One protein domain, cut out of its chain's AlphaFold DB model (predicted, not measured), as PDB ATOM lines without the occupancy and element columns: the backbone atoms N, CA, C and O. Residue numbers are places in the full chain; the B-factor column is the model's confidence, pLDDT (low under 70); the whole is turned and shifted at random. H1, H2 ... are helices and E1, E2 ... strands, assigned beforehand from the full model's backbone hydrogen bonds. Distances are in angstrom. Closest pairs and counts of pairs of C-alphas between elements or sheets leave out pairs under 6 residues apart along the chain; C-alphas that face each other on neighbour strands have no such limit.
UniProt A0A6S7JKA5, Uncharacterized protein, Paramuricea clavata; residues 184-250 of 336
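Overview. This is residues 184 to 250 of the 336 residues of an uncharacterized protein of Paramuricea clavata (UniProt A0A6S7JKA5). Three helices, H1, H2 and H3, gather loosely at one end, and the hairpin of E1 and E2 reaches from the end of H2 to the other. Residues 227 to 239 then lead back to H3. The 67 printed residues hold H1, H2, E1, E2 and H3 in that order, with E1 and E2 antiparallel: a mixed class, loose, radius of gyration of the C-alphas 13.8 A, spans 45 by 24 by 21 A.

Along the chain. H1, residues 184 to 194, 15.5 A, begins at C-alpha 184 (162.929, 129.105, 196.158). H2 is residues 201 to 212, 16.8 A; E1 213 to 218, 14.8 A; E2 221 to 226, 16.0 A. H3, residues 240 to 249, 14.1 A, ends at C-alpha 249 (177.655, 127.127, 188.255).

Arrangement. H1 and H3 touch, about perpendicular at 90 degrees; their closest C-alphas, Met 186 and Leu 243, are 7.2 A apart. H2, with residues 201 to 205 alone, only just touches H3, with 3 pairs of C-alphas within 8 A, the closest Arg 205 and Tyr 240 at 6.7 A. In the hairpin, N 214 and O 225 are within hydrogen-bond range at 2.8 A. Every O i to N i+4 pair is within range in H1, 7 of 8 in H2, 4 of 6 in H3.

Size, cuts and confidence. The printed part has no cut; E2 to H3 is a long link; residue 219 is under pLDDT 70.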
ATOM      1  N   GLU A 184     163.178 129.428 194.749       97.25
ATOM      2  CA  GLU A 184     162.929 129.105 196.158       97.25
ATOM      3  C   GLU A 184     163.092 127.601 196.426       97.25
ATOM      4  O   GLU A 184     163.808 127.190 197.344       97.25
ATOM      5  N   ASN A 185     162.520 126.747 195.569       97.94
ATOM      6  CA  ASN A 185     162.692 125.301 195.699       97.94
ATOM      7  C   ASN A 185     164.126 124.847 195.371       97.94
ATOM      8  O   ASN A 185     164.607 123.864 195.950       97.94
ATOM      9  N   MET A 186     164.832 125.562 194.485       97.62
ATOM     10  CA  MET A 186     166.262 125.336 194.248       97.62
ATOM     11  C   MET A 186     167.080 125.612 195.515       97.62
ATOM     12  O   MET A 186     167.812 124.728 195.959       97.62
ATOM     13  N   ILE A 187     166.894 126.771 196.150       95.75
ATOM     14  CA  ILE A 187     167.585 127.156 197.392       95.75
ATOM     15  C   ILE A 187     167.248 126.178 198.522       95.75
ATOM     16  O   ILE A 187     168.152 125.676 199.193       95.75
ATOM     17  N   ARG A 188     165.972 125.805 198.679       96.69
ATOM     18  CA  ARG A 188     165.549 124.758 199.626       96.69
ATOM     19  C   ARG A 188     166.304 123.447 199.397       96.69
ATOM     20  O   ARG A 188     166.707 122.780 200.347       96.69
ATOM     21  N   SER A 189     166.501 123.064 198.140       97.56
ATOM     22  CA  SER A 189     167.201 121.829 197.774       97.56
ATOM     23  C   SER A 189     168.705 121.905 198.039       97.56
ATOM     24  O   SER A 189     169.285 120.915 198.487       97.56
ATOM     25  N   VAL A 190     169.321 123.072 197.823       95.81
ATOM     26  CA  VAL A 190     170.710 123.360 198.218       95.81
ATOM     27  C   VAL A 190     170.859 123.277 199.738       95.81
ATOM     28  O   VAL A 190     171.744 122.577 200.223       95.81
ATOM     29  N   SER A 191     169.957 123.893 200.502       94.56
ATOM     30  CA  SER A 191     169.965 123.816 201.968       94.56
ATOM     31  C   SER A 191     169.897 122.364 202.458       94.56
ATOM     32  O   SER A 191     170.741 121.934 203.242       94.56
ATOM     33  N   VAL A 192     168.984 121.551 201.913       95.88
ATOM     34  CA  VAL A 192     168.908 120.112 202.237       95.88
ATOM     35  C   VAL A 192     170.186 119.360 201.847       95.88
ATOM     36  O   VAL A 192     170.568 118.406 202.523       95.88
ATOM     37  N   TYR A 193     170.848 119.762 200.763       95.00
ATOM     38  CA  TYR A 193     172.100 119.155 200.321       95.00
ATOM     39  C   TYR A 193     173.269 119.428 201.278       95.00
ATOM     40  O   TYR A 193     174.087 118.531 201.473       95.00
ATOM     41  N   TYR A 194     173.329 120.612 201.890       91.31
ATOM     42  CA  TYR A 194     174.376 121.000 202.849       91.31
ATOM     43  C   TYR A 194     173.996 120.774 204.325       91.31
ATOM     44  O   TYR A 194     174.838 120.913 205.211       91.31
ATOM     45  N   SER A 195     172.743 120.407 204.607       86.00
ATOM     46  CA  SER A 195     172.240 120.198 205.967       86.00
ATOM     47  C   SER A 195     172.961 119.049 206.682       86.00
ATOM     48  O   SER A 195     172.850 117.884 206.288       86.00
ATOM     49  N   GLY A 196     173.631 119.366 207.796       76.19
ATOM     50  CA  GLY A 196     174.400 118.390 208.579       76.19
ATOM     51  C   GLY A 196     175.622 117.852 207.823       76.19
ATOM     52  O   GLY A 196     175.949 116.670 207.948       76.19
ATOM     53  N   GLY A 197     176.236 118.699 206.990       80.50
ATOM     54  CA  GLY A 197     177.350 118.359 206.107       80.50
ATOM     55  C   GLY A 197     176.911 118.036 204.677       80.50
ATOM     56  O   GLY A 197     175.738 117.789 204.391       80.50
ATOM     57  N   VAL A 198     177.878 118.017 203.755       85.75
ATOM     58  CA  VAL A 198     177.626 117.805 202.321       85.75
ATOM     59  C   VAL A 198     177.064 116.404 202.065       85.75
ATOM     60  O   VAL A 198     177.719 115.381 202.286       85.75
ATOM     61  N   ALA A 199     175.837 116.323 201.552       88.19
ATOM     62  CA  ALA A 199     175.203 115.053 201.242       88.19
ATOM     63  C   ALA A 199     175.808 114.413 199.980       88.19
ATOM     64  O   ALA A 199     175.706 114.929 198.871       88.19
ATOM     65  N   GLY A 200     176.351 113.201 200.092       90.19
ATOM     66  CA  GLY A 200     176.728 112.426 198.905       90.19
ATOM     67  C   GLY A 200     175.529 112.125 197.983       90.19
ATOM     68  O   GLY A 200     174.377 112.043 198.422       90.19
ATOM     69  N   LYS A 201     175.787 111.855 196.694       93.31
ATOM     70  CA  LYS A 201     174.764 111.549 195.663       93.31
ATOM     71  C   LYS A 201     173.727 110.507 196.102       93.31
ATOM     72  O   LYS A 201     172.533 110.673 195.846       93.31
ATOM     73  N   LYS A 202     174.168 109.415 196.744       95.44
ATOM     74  CA  LYS A 202     173.281 108.346 197.243       95.44
ATOM     75  C   LYS A 202     172.387 108.845 198.389       95.44
ATOM     76  O   LYS A 202     171.180 108.608 198.342       95.44
ATOM     77  N   LYS A 203     172.960 109.581 199.350       94.56
ATOM     78  CA  LYS A 203     172.254 110.165 200.505       94.56
ATOM     79  C   LYS A 203     171.183 111.152 200.042       94.56
ATOM     80  O   LYS A 203     170.011 110.962 200.356       94.56
ATOM     81  N   TYR A 204     171.541 112.113 199.190       96.19
ATOM     82  CA  TYR A 204     170.584 113.094 198.670       96.19
ATOM     83  C   TYR A 204     169.433 112.438 197.891       96.19
ATOM     84  O   TYR A 204     168.263 112.738 198.115       96.19
ATOM     85  N   ARG A 205     169.732 111.473 197.007       95.81
ATOM     86  CA  ARG A 205     168.691 110.738 196.261       95.81
ATOM     87  C   ARG A 205     167.740 109.973 197.182       95.81
ATOM     88  O   ARG A 205     166.569 109.833 196.831       95.81
ATOM     89  N   LYS A 206     168.231 109.456 198.312       94.81
ATOM     90  CA  LYS A 206     167.398 108.814 199.335       94.81
ATOM     91  C   LYS A 206     166.486 109.839 200.012       94.81
ATOM     92  O   LYS A 206     165.282 109.621 200.011       94.81
ATOM     93  N   ILE A 207     167.014 110.986 200.441       94.62
ATOM     94  CA  ILE A 207     166.220 112.079 201.036       94.62
ATOM     95  C   ILE A 207     165.138 112.580 200.066       94.62
ATOM     96  O   ILE A 207     163.969 112.663 200.432       94.62
ATOM     97  N   TYR A 208     165.485 112.841 198.800       95.12
ATOM     98  CA  TYR A 208     164.519 113.216 197.757       95.12
ATOM     99  C   TYR A 208     163.375 112.193 197.638       95.12
ATOM    100  O   TYR A 208     162.207 112.550 197.504       95.12
ATOM    101  N   LYS A 209     163.708 110.898 197.684       93.12
ATOM    102  CA  LYS A 209     162.728 109.815 197.584       93.12
ATOM    103  C   LYS A 209     161.837 109.759 198.823       93.12
ATOM    104  O   LYS A 209     160.622 109.750 198.672       93.12
ATOM    105  N   ASP A 210     162.435 109.737 200.003       92.25
ATOM    106  CA  ASP A 210     161.730 109.503 201.264       92.25
ATOM    107  C   ASP A 210     160.888 110.722 201.680       92.25
ATOM    108  O   ASP A 210     159.824 110.564 202.268       92.25
ATOM    109  N   SER A 211     161.302 111.934 201.290       92.94
ATOM    110  CA  SER A 211     160.548 113.170 201.549       92.94
ATOM    111  C   SER A 211     159.307 113.339 200.679       92.94
ATOM    112  O   SER A 211     158.421 114.099 201.046       92.94
ATOM    113  N   SER A 212     159.245 112.692 199.509       93.44
ATOM    114  CA  SER A 212     158.230 112.993 198.488       93.44
ATOM    115  C   SER A 212     157.452 111.781 197.979       93.44
ATOM    116  O   SER A 212     156.439 111.941 197.294       93.44
ATOM    117  N   TYR A 213     157.902 110.562 198.274       94.12
ATOM    118  CA  TYR A 213     157.329 109.330 197.738       94.12
ATOM    119  C   TYR A 213     157.136 108.279 198.827       94.12
ATOM    120  O   TYR A 213     157.970 108.108 199.708       94.12
ATOM    121  N   LYS A 214     156.069 107.491 198.685       91.50
ATOM    122  CA  LYS A 214     155.838 106.252 199.432       91.50
ATOM    123  C   LYS A 214     155.859 105.046 198.506       91.50
ATOM    124  O   LYS A 214     155.632 105.165 197.300       91.50
ATOM    125  N   ILE A 215     156.109 103.872 199.071       89.44
ATOM    126  CA  ILE A 215     155.928 102.603 198.365       89.44
ATOM    127  C   ILE A 215     154.466 102.191 198.535       89.44
ATOM    128  O   ILE A 215     153.991 102.053 199.657       89.44
ATOM    129  N   ALA A 216     153.756 102.015 197.425       84.94
ATOM    130  CA  ALA A 216     152.413 101.457 197.405       84.94
ATOM    131  C   ALA A 216     152.471 100.011 196.892       84.94
ATOM    132  O   ALA A 216     153.111  99.735 195.872       84.94
ATOM    133  N   MET A 217     151.796  99.103 197.601       79.50
ATOM    134  CA  MET A 217     151.483  97.766 197.097       79.50
ATOM    135  C   MET A 217     150.386  97.902 196.039       79.50
ATOM    136  O   MET A 217     149.319  98.447 196.319       79.50
ATOM    137  N   GLN A 218     150.654  97.443 194.822       74.12
ATOM    138  CA  GLN A 218     149.656  97.305 193.763       74.12
ATOM    139  C   GLN A 218     149.602  95.843 193.313       74.12
ATOM    140  O   GLN A 218     150.542  95.085 193.549       74.12
ATOM    141  N   SER A 219     148.530  95.456 192.620       65.00
ATOM    142  CA  SER A 219     148.356  94.098 192.077       65.00
ATOM    143  C   SER A 219     149.508  93.644 191.167       65.00
ATOM    144  O   SER A 219     149.765  92.454 191.059       65.00
ATOM    145  N   LYS A 220     150.243  94.588 190.557       72.62
ATOM    146  CA  LYS A 220     151.429  94.348 189.712       72.62
ATOM    147  C   LYS A 220     152.772  94.603 190.422       72.62
ATOM    148  O   LYS A 220     153.782  94.833 189.763       72.62
ATOM    149  N   GLY A 221     152.795  94.609 191.758       77.31
ATOM    150  CA  GLY A 221     154.010  94.753 192.567       77.31
ATOM    151  C   GLY A 221     154.173  96.113 193.257       77.31
ATOM    152  O   GLY A 221     153.233  96.898 193.404       77.31
ATOM    153  N   LYS A 222     155.392  96.387 193.737       80.62
ATOM    154  CA  LYS A 222     155.720  97.591 194.519       80.62
ATOM    155  C   LYS A 222     155.999  98.775 193.593       80.62
ATOM    156  O   LYS A 222     157.017  98.793 192.901       80.62
ATOM    157  N   LYS A 223     155.152  99.809 193.631       84.00
ATOM    158  CA  LYS A 223     155.359 101.062 192.882       84.00
ATOM    159  C   LYS A 223     155.608 102.228 193.831       84.00
ATOM    160  O   LYS A 223     154.974 102.348 194.876       84.00
ATOM    161  N   ARG A 224     156.523 103.125 193.458       86.75
ATOM    162  CA  ARG A 224     156.697 104.403 194.162       86.75
ATOM    163  C   ARG A 224     155.621 105.379 193.704       86.75
ATOM    164  O   ARG A 224     155.524 105.681 192.516       86.75
ATOM    165  N   VAL A 225     154.840 105.878 194.651       91.50
ATOM    166  CA  VAL A 225     153.763 106.844 194.425       91.50
ATOM    167  C   VAL A 225     154.085 108.108 195.205       91.50
ATOM    168  O   VAL A 225     154.590 108.042 196.325       91.50
ATOM    169  N   ARG A 226     153.827 109.268 194.601       92.88
ATOM    170  CA  ARG A 226     154.052 110.556 195.254       92.88
ATOM    171  C   ARG A 226     153.141 110.684 196.475       92.88
ATOM    172  O   ARG A 226     151.966 110.314 196.426       92.88
ATOM    173  N   LEU A 227     153.693 111.190 197.568       94.00
ATOM    174  CA  LEU A 227     152.922 111.529 198.754       94.00
ATOM    175  C   LEU A 227     151.911 112.625 198.396       94.00
ATOM    176  O   LEU A 227     152.226 113.567 197.668       94.00
ATOM    177  N   SER A 228     150.681 112.470 198.871       92.44
ATOM    178  CA  SER A 228     149.608 113.436 198.656       92.44
ATOM    179  C   SER A 228     148.749 113.560 199.903       92.44
ATOM    180  O   SER A 228     148.517 112.574 200.606       92.44
ATOM    181  N   VAL A 229     148.291 114.781 200.155       89.38
ATOM    182  CA  VAL A 229     147.350 115.134 201.218       89.38
ATOM    183  C   VAL A 229     146.119 115.693 200.523       89.38
ATOM    184  O   VAL A 229     146.240 116.608 199.717       89.38
ATOM    185  N   ASN A 230     144.945 115.109 200.766       85.44
ATOM    186  CA  ASN A 230     143.701 115.513 200.103       85.44
ATOM    187  C   ASN A 230     143.823 115.588 198.557       85.44
ATOM    188  O   ASN A 230     143.483 116.591 197.936       85.44
ATOM    189  N   ASN A 231     144.412 114.554 197.936       88.94
ATOM    190  CA  ASN A 231     144.729 114.481 196.495       88.94
ATOM    191  C   ASN A 231     145.658 115.583 195.945       88.94
ATOM    192  O   ASN A 231     145.893 115.652 194.734       88.94
ATOM    193  N   CYS A 232     146.240 116.399 196.822       92.50
ATOM    194  CA  CYS A 232     147.232 117.409 196.493       92.50
ATOM    195  C   CYS A 232     148.635 116.832 196.755       92.50
ATOM    196  O   CYS A 232     148.939 116.447 197.887       92.50
ATOM    197  N   PRO A 233     149.481 116.673 195.723       94.50
ATOM    198  CA  PRO A 233     150.793 116.061 195.889       94.50
ATOM    199  C   PRO A 233     151.782 117.004 196.582       94.50
ATOM    200  O   PRO A 233     151.852 118.171 196.237       94.50
ATOM    201  N   ILE A 234     152.608 116.509 197.505       94.62
ATOM    202  CA  ILE A 234     153.548 117.381 198.234       94.62
ATOM    203  C   ILE A 234     154.737 117.816 197.358       94.62
ATOM    204  O   ILE A 234     155.168 117.006 196.526       94.62
ATOM    205  N   PRO A 235     155.294 119.034 197.519       95.38
ATOM    206  CA  PRO A 235     156.410 119.537 196.709       95.38
ATOM    207  C   PRO A 235     157.665 118.672 196.789       95.38
ATOM    208  O   PRO A 235     158.083 118.283 197.881       95.38
ATOM    209  N   ARG A 236     158.286 118.410 195.636       96.12
ATOM    210  CA  ARG A 236     159.542 117.661 195.545       96.12
ATOM    211  C   ARG A 236     160.737 118.594 195.591       96.12
ATOM    212  O   ARG A 236     160.725 119.660 194.982       96.12
ATOM    213  N   LEU A 237     161.805 118.118 196.222       97.31
ATOM    214  CA  LEU A 237     163.125 118.725 196.080       97.31
ATOM    215  C   LEU A 237     163.591 118.661 194.619       97.31
ATOM    216  O   LEU A 237     163.122 117.841 193.830       97.31
ATOM    217  N   VAL A 238     164.564 119.482 194.252       97.56
ATOM    218  CA  VAL A 238     165.179 119.441 192.928       97.56
ATOM    219  C   VAL A 238     165.978 118.135 192.780       97.56
ATOM    220  O   VAL A 238     166.778 117.790 193.655       97.56
ATOM    221  N   PRO A 239     165.796 117.362 191.694       96.38
ATOM    222  CA  PRO A 239     166.574 116.149 191.458       96.38
ATOM    223  C   PRO A 239     168.082 116.419 191.406       96.38
ATOM    224  O   PRO A 239     168.521 117.409 190.832       96.38
ATOM    225  N   TYR A 240     168.895 115.490 191.923       96.38
ATOM    226  CA  TYR A 240     170.359 115.641 192.006       96.38
ATOM    227  C   TYR A 240     171.024 116.042 190.676       96.38
ATOM    228  O   TYR A 240     171.945 116.846 190.654       96.38
ATOM    229  N   ASN A 241     170.557 115.485 189.555       95.81
ATOM    230  CA  ASN A 241     171.092 115.784 188.225       95.81
ATOM    231  C   ASN A 241     170.797 117.213 187.750       95.81
ATOM    232  O   ASN A 241     171.500 117.688 186.872       95.81
ATOM    233  N   LYS A 242     169.781 117.876 188.312       96.31
ATOM    234  CA  LYS A 242     169.482 119.293 188.067       96.31
ATOM    235  C   LYS A 242     170.126 120.203 189.117       96.31
ATOM    236  O   LYS A 242     170.576 121.287 188.782       96.31
ATOM    237  N   LEU A 243     170.218 119.729 190.361       96.62
ATOM    238  CA  LEU A 243     170.827 120.465 191.468       96.62
ATOM    239  C   LEU A 243     172.343 120.642 191.289       96.62
ATOM    240  O   LEU A 243     172.861 121.730 191.501       96.62
ATOM    241  N   MET A 244     173.070 119.592 190.893       94.44
ATOM    242  CA  MET A 244     174.532 119.677 190.802       94.44
ATOM    243  C   MET A 244     175.040 120.665 189.748       94.44
ATOM    244  O   MET A 244     175.989 121.372 190.066       94.44
ATOM    245  N   PRO A 245     174.472 120.745 188.529       95.25
ATOM    246  CA  PRO A 245     174.832 121.802 187.585       95.25
ATOM    247  C   PRO A 245     174.646 123.200 188.170       95.25
ATOM    248  O   PRO A 245     175.540 124.025 188.033       95.25
ATOM    249  N   PHE A 246     173.542 123.434 188.888       95.00
ATOM    250  CA  PHE A 246     173.313 124.702 189.578       95.00
ATOM    251  C   PHE A 246     174.413 124.983 190.609       95.00
ATOM    252  O   PHE A 246     175.075 126.008 190.516       95.00
ATOM    253  N   ILE A 247     174.700 124.043 191.518       91.62
ATOM    254  CA  ILE A 247     175.772 124.211 192.519       91.62
ATOM    255  C   ILE A 247     177.133 124.463 191.853       91.62
ATOM    256  O   ILE A 247     177.881 125.326 192.292       91.62
ATOM    257  N   LYS A 248     177.451 123.738 190.776       89.19
ATOM    258  CA  LYS A 248     178.712 123.895 190.035       89.19
ATOM    259  C   LYS A 248     178.814 125.217 189.279       89.19
ATOM    260  O   LYS A 248     179.925 125.662 189.028       89.19
ATOM    261  N   SER A 249     177.684 125.812 188.900       89.88
ATOM    262  CA  SER A 249     177.655 127.127 188.255       89.88
ATOM    263  C   SER A 249     177.918 128.279 189.224       89.88
ATOM    264  O   SER A 249     178.209 129.382 188.775       89.88
ATOM    265  N   ILE A 250     177.844 128.039 190.541       85.31
ATOM    266  CA  ILE A 250     178.150 129.058 191.544       85.31
ATOM    267  C   ILE A 250     179.662 129.340 191.496       85.31
ATOM    268  O   ILE A 250     180.457 128.420 191.718       85.31
TER     269      ILE A 250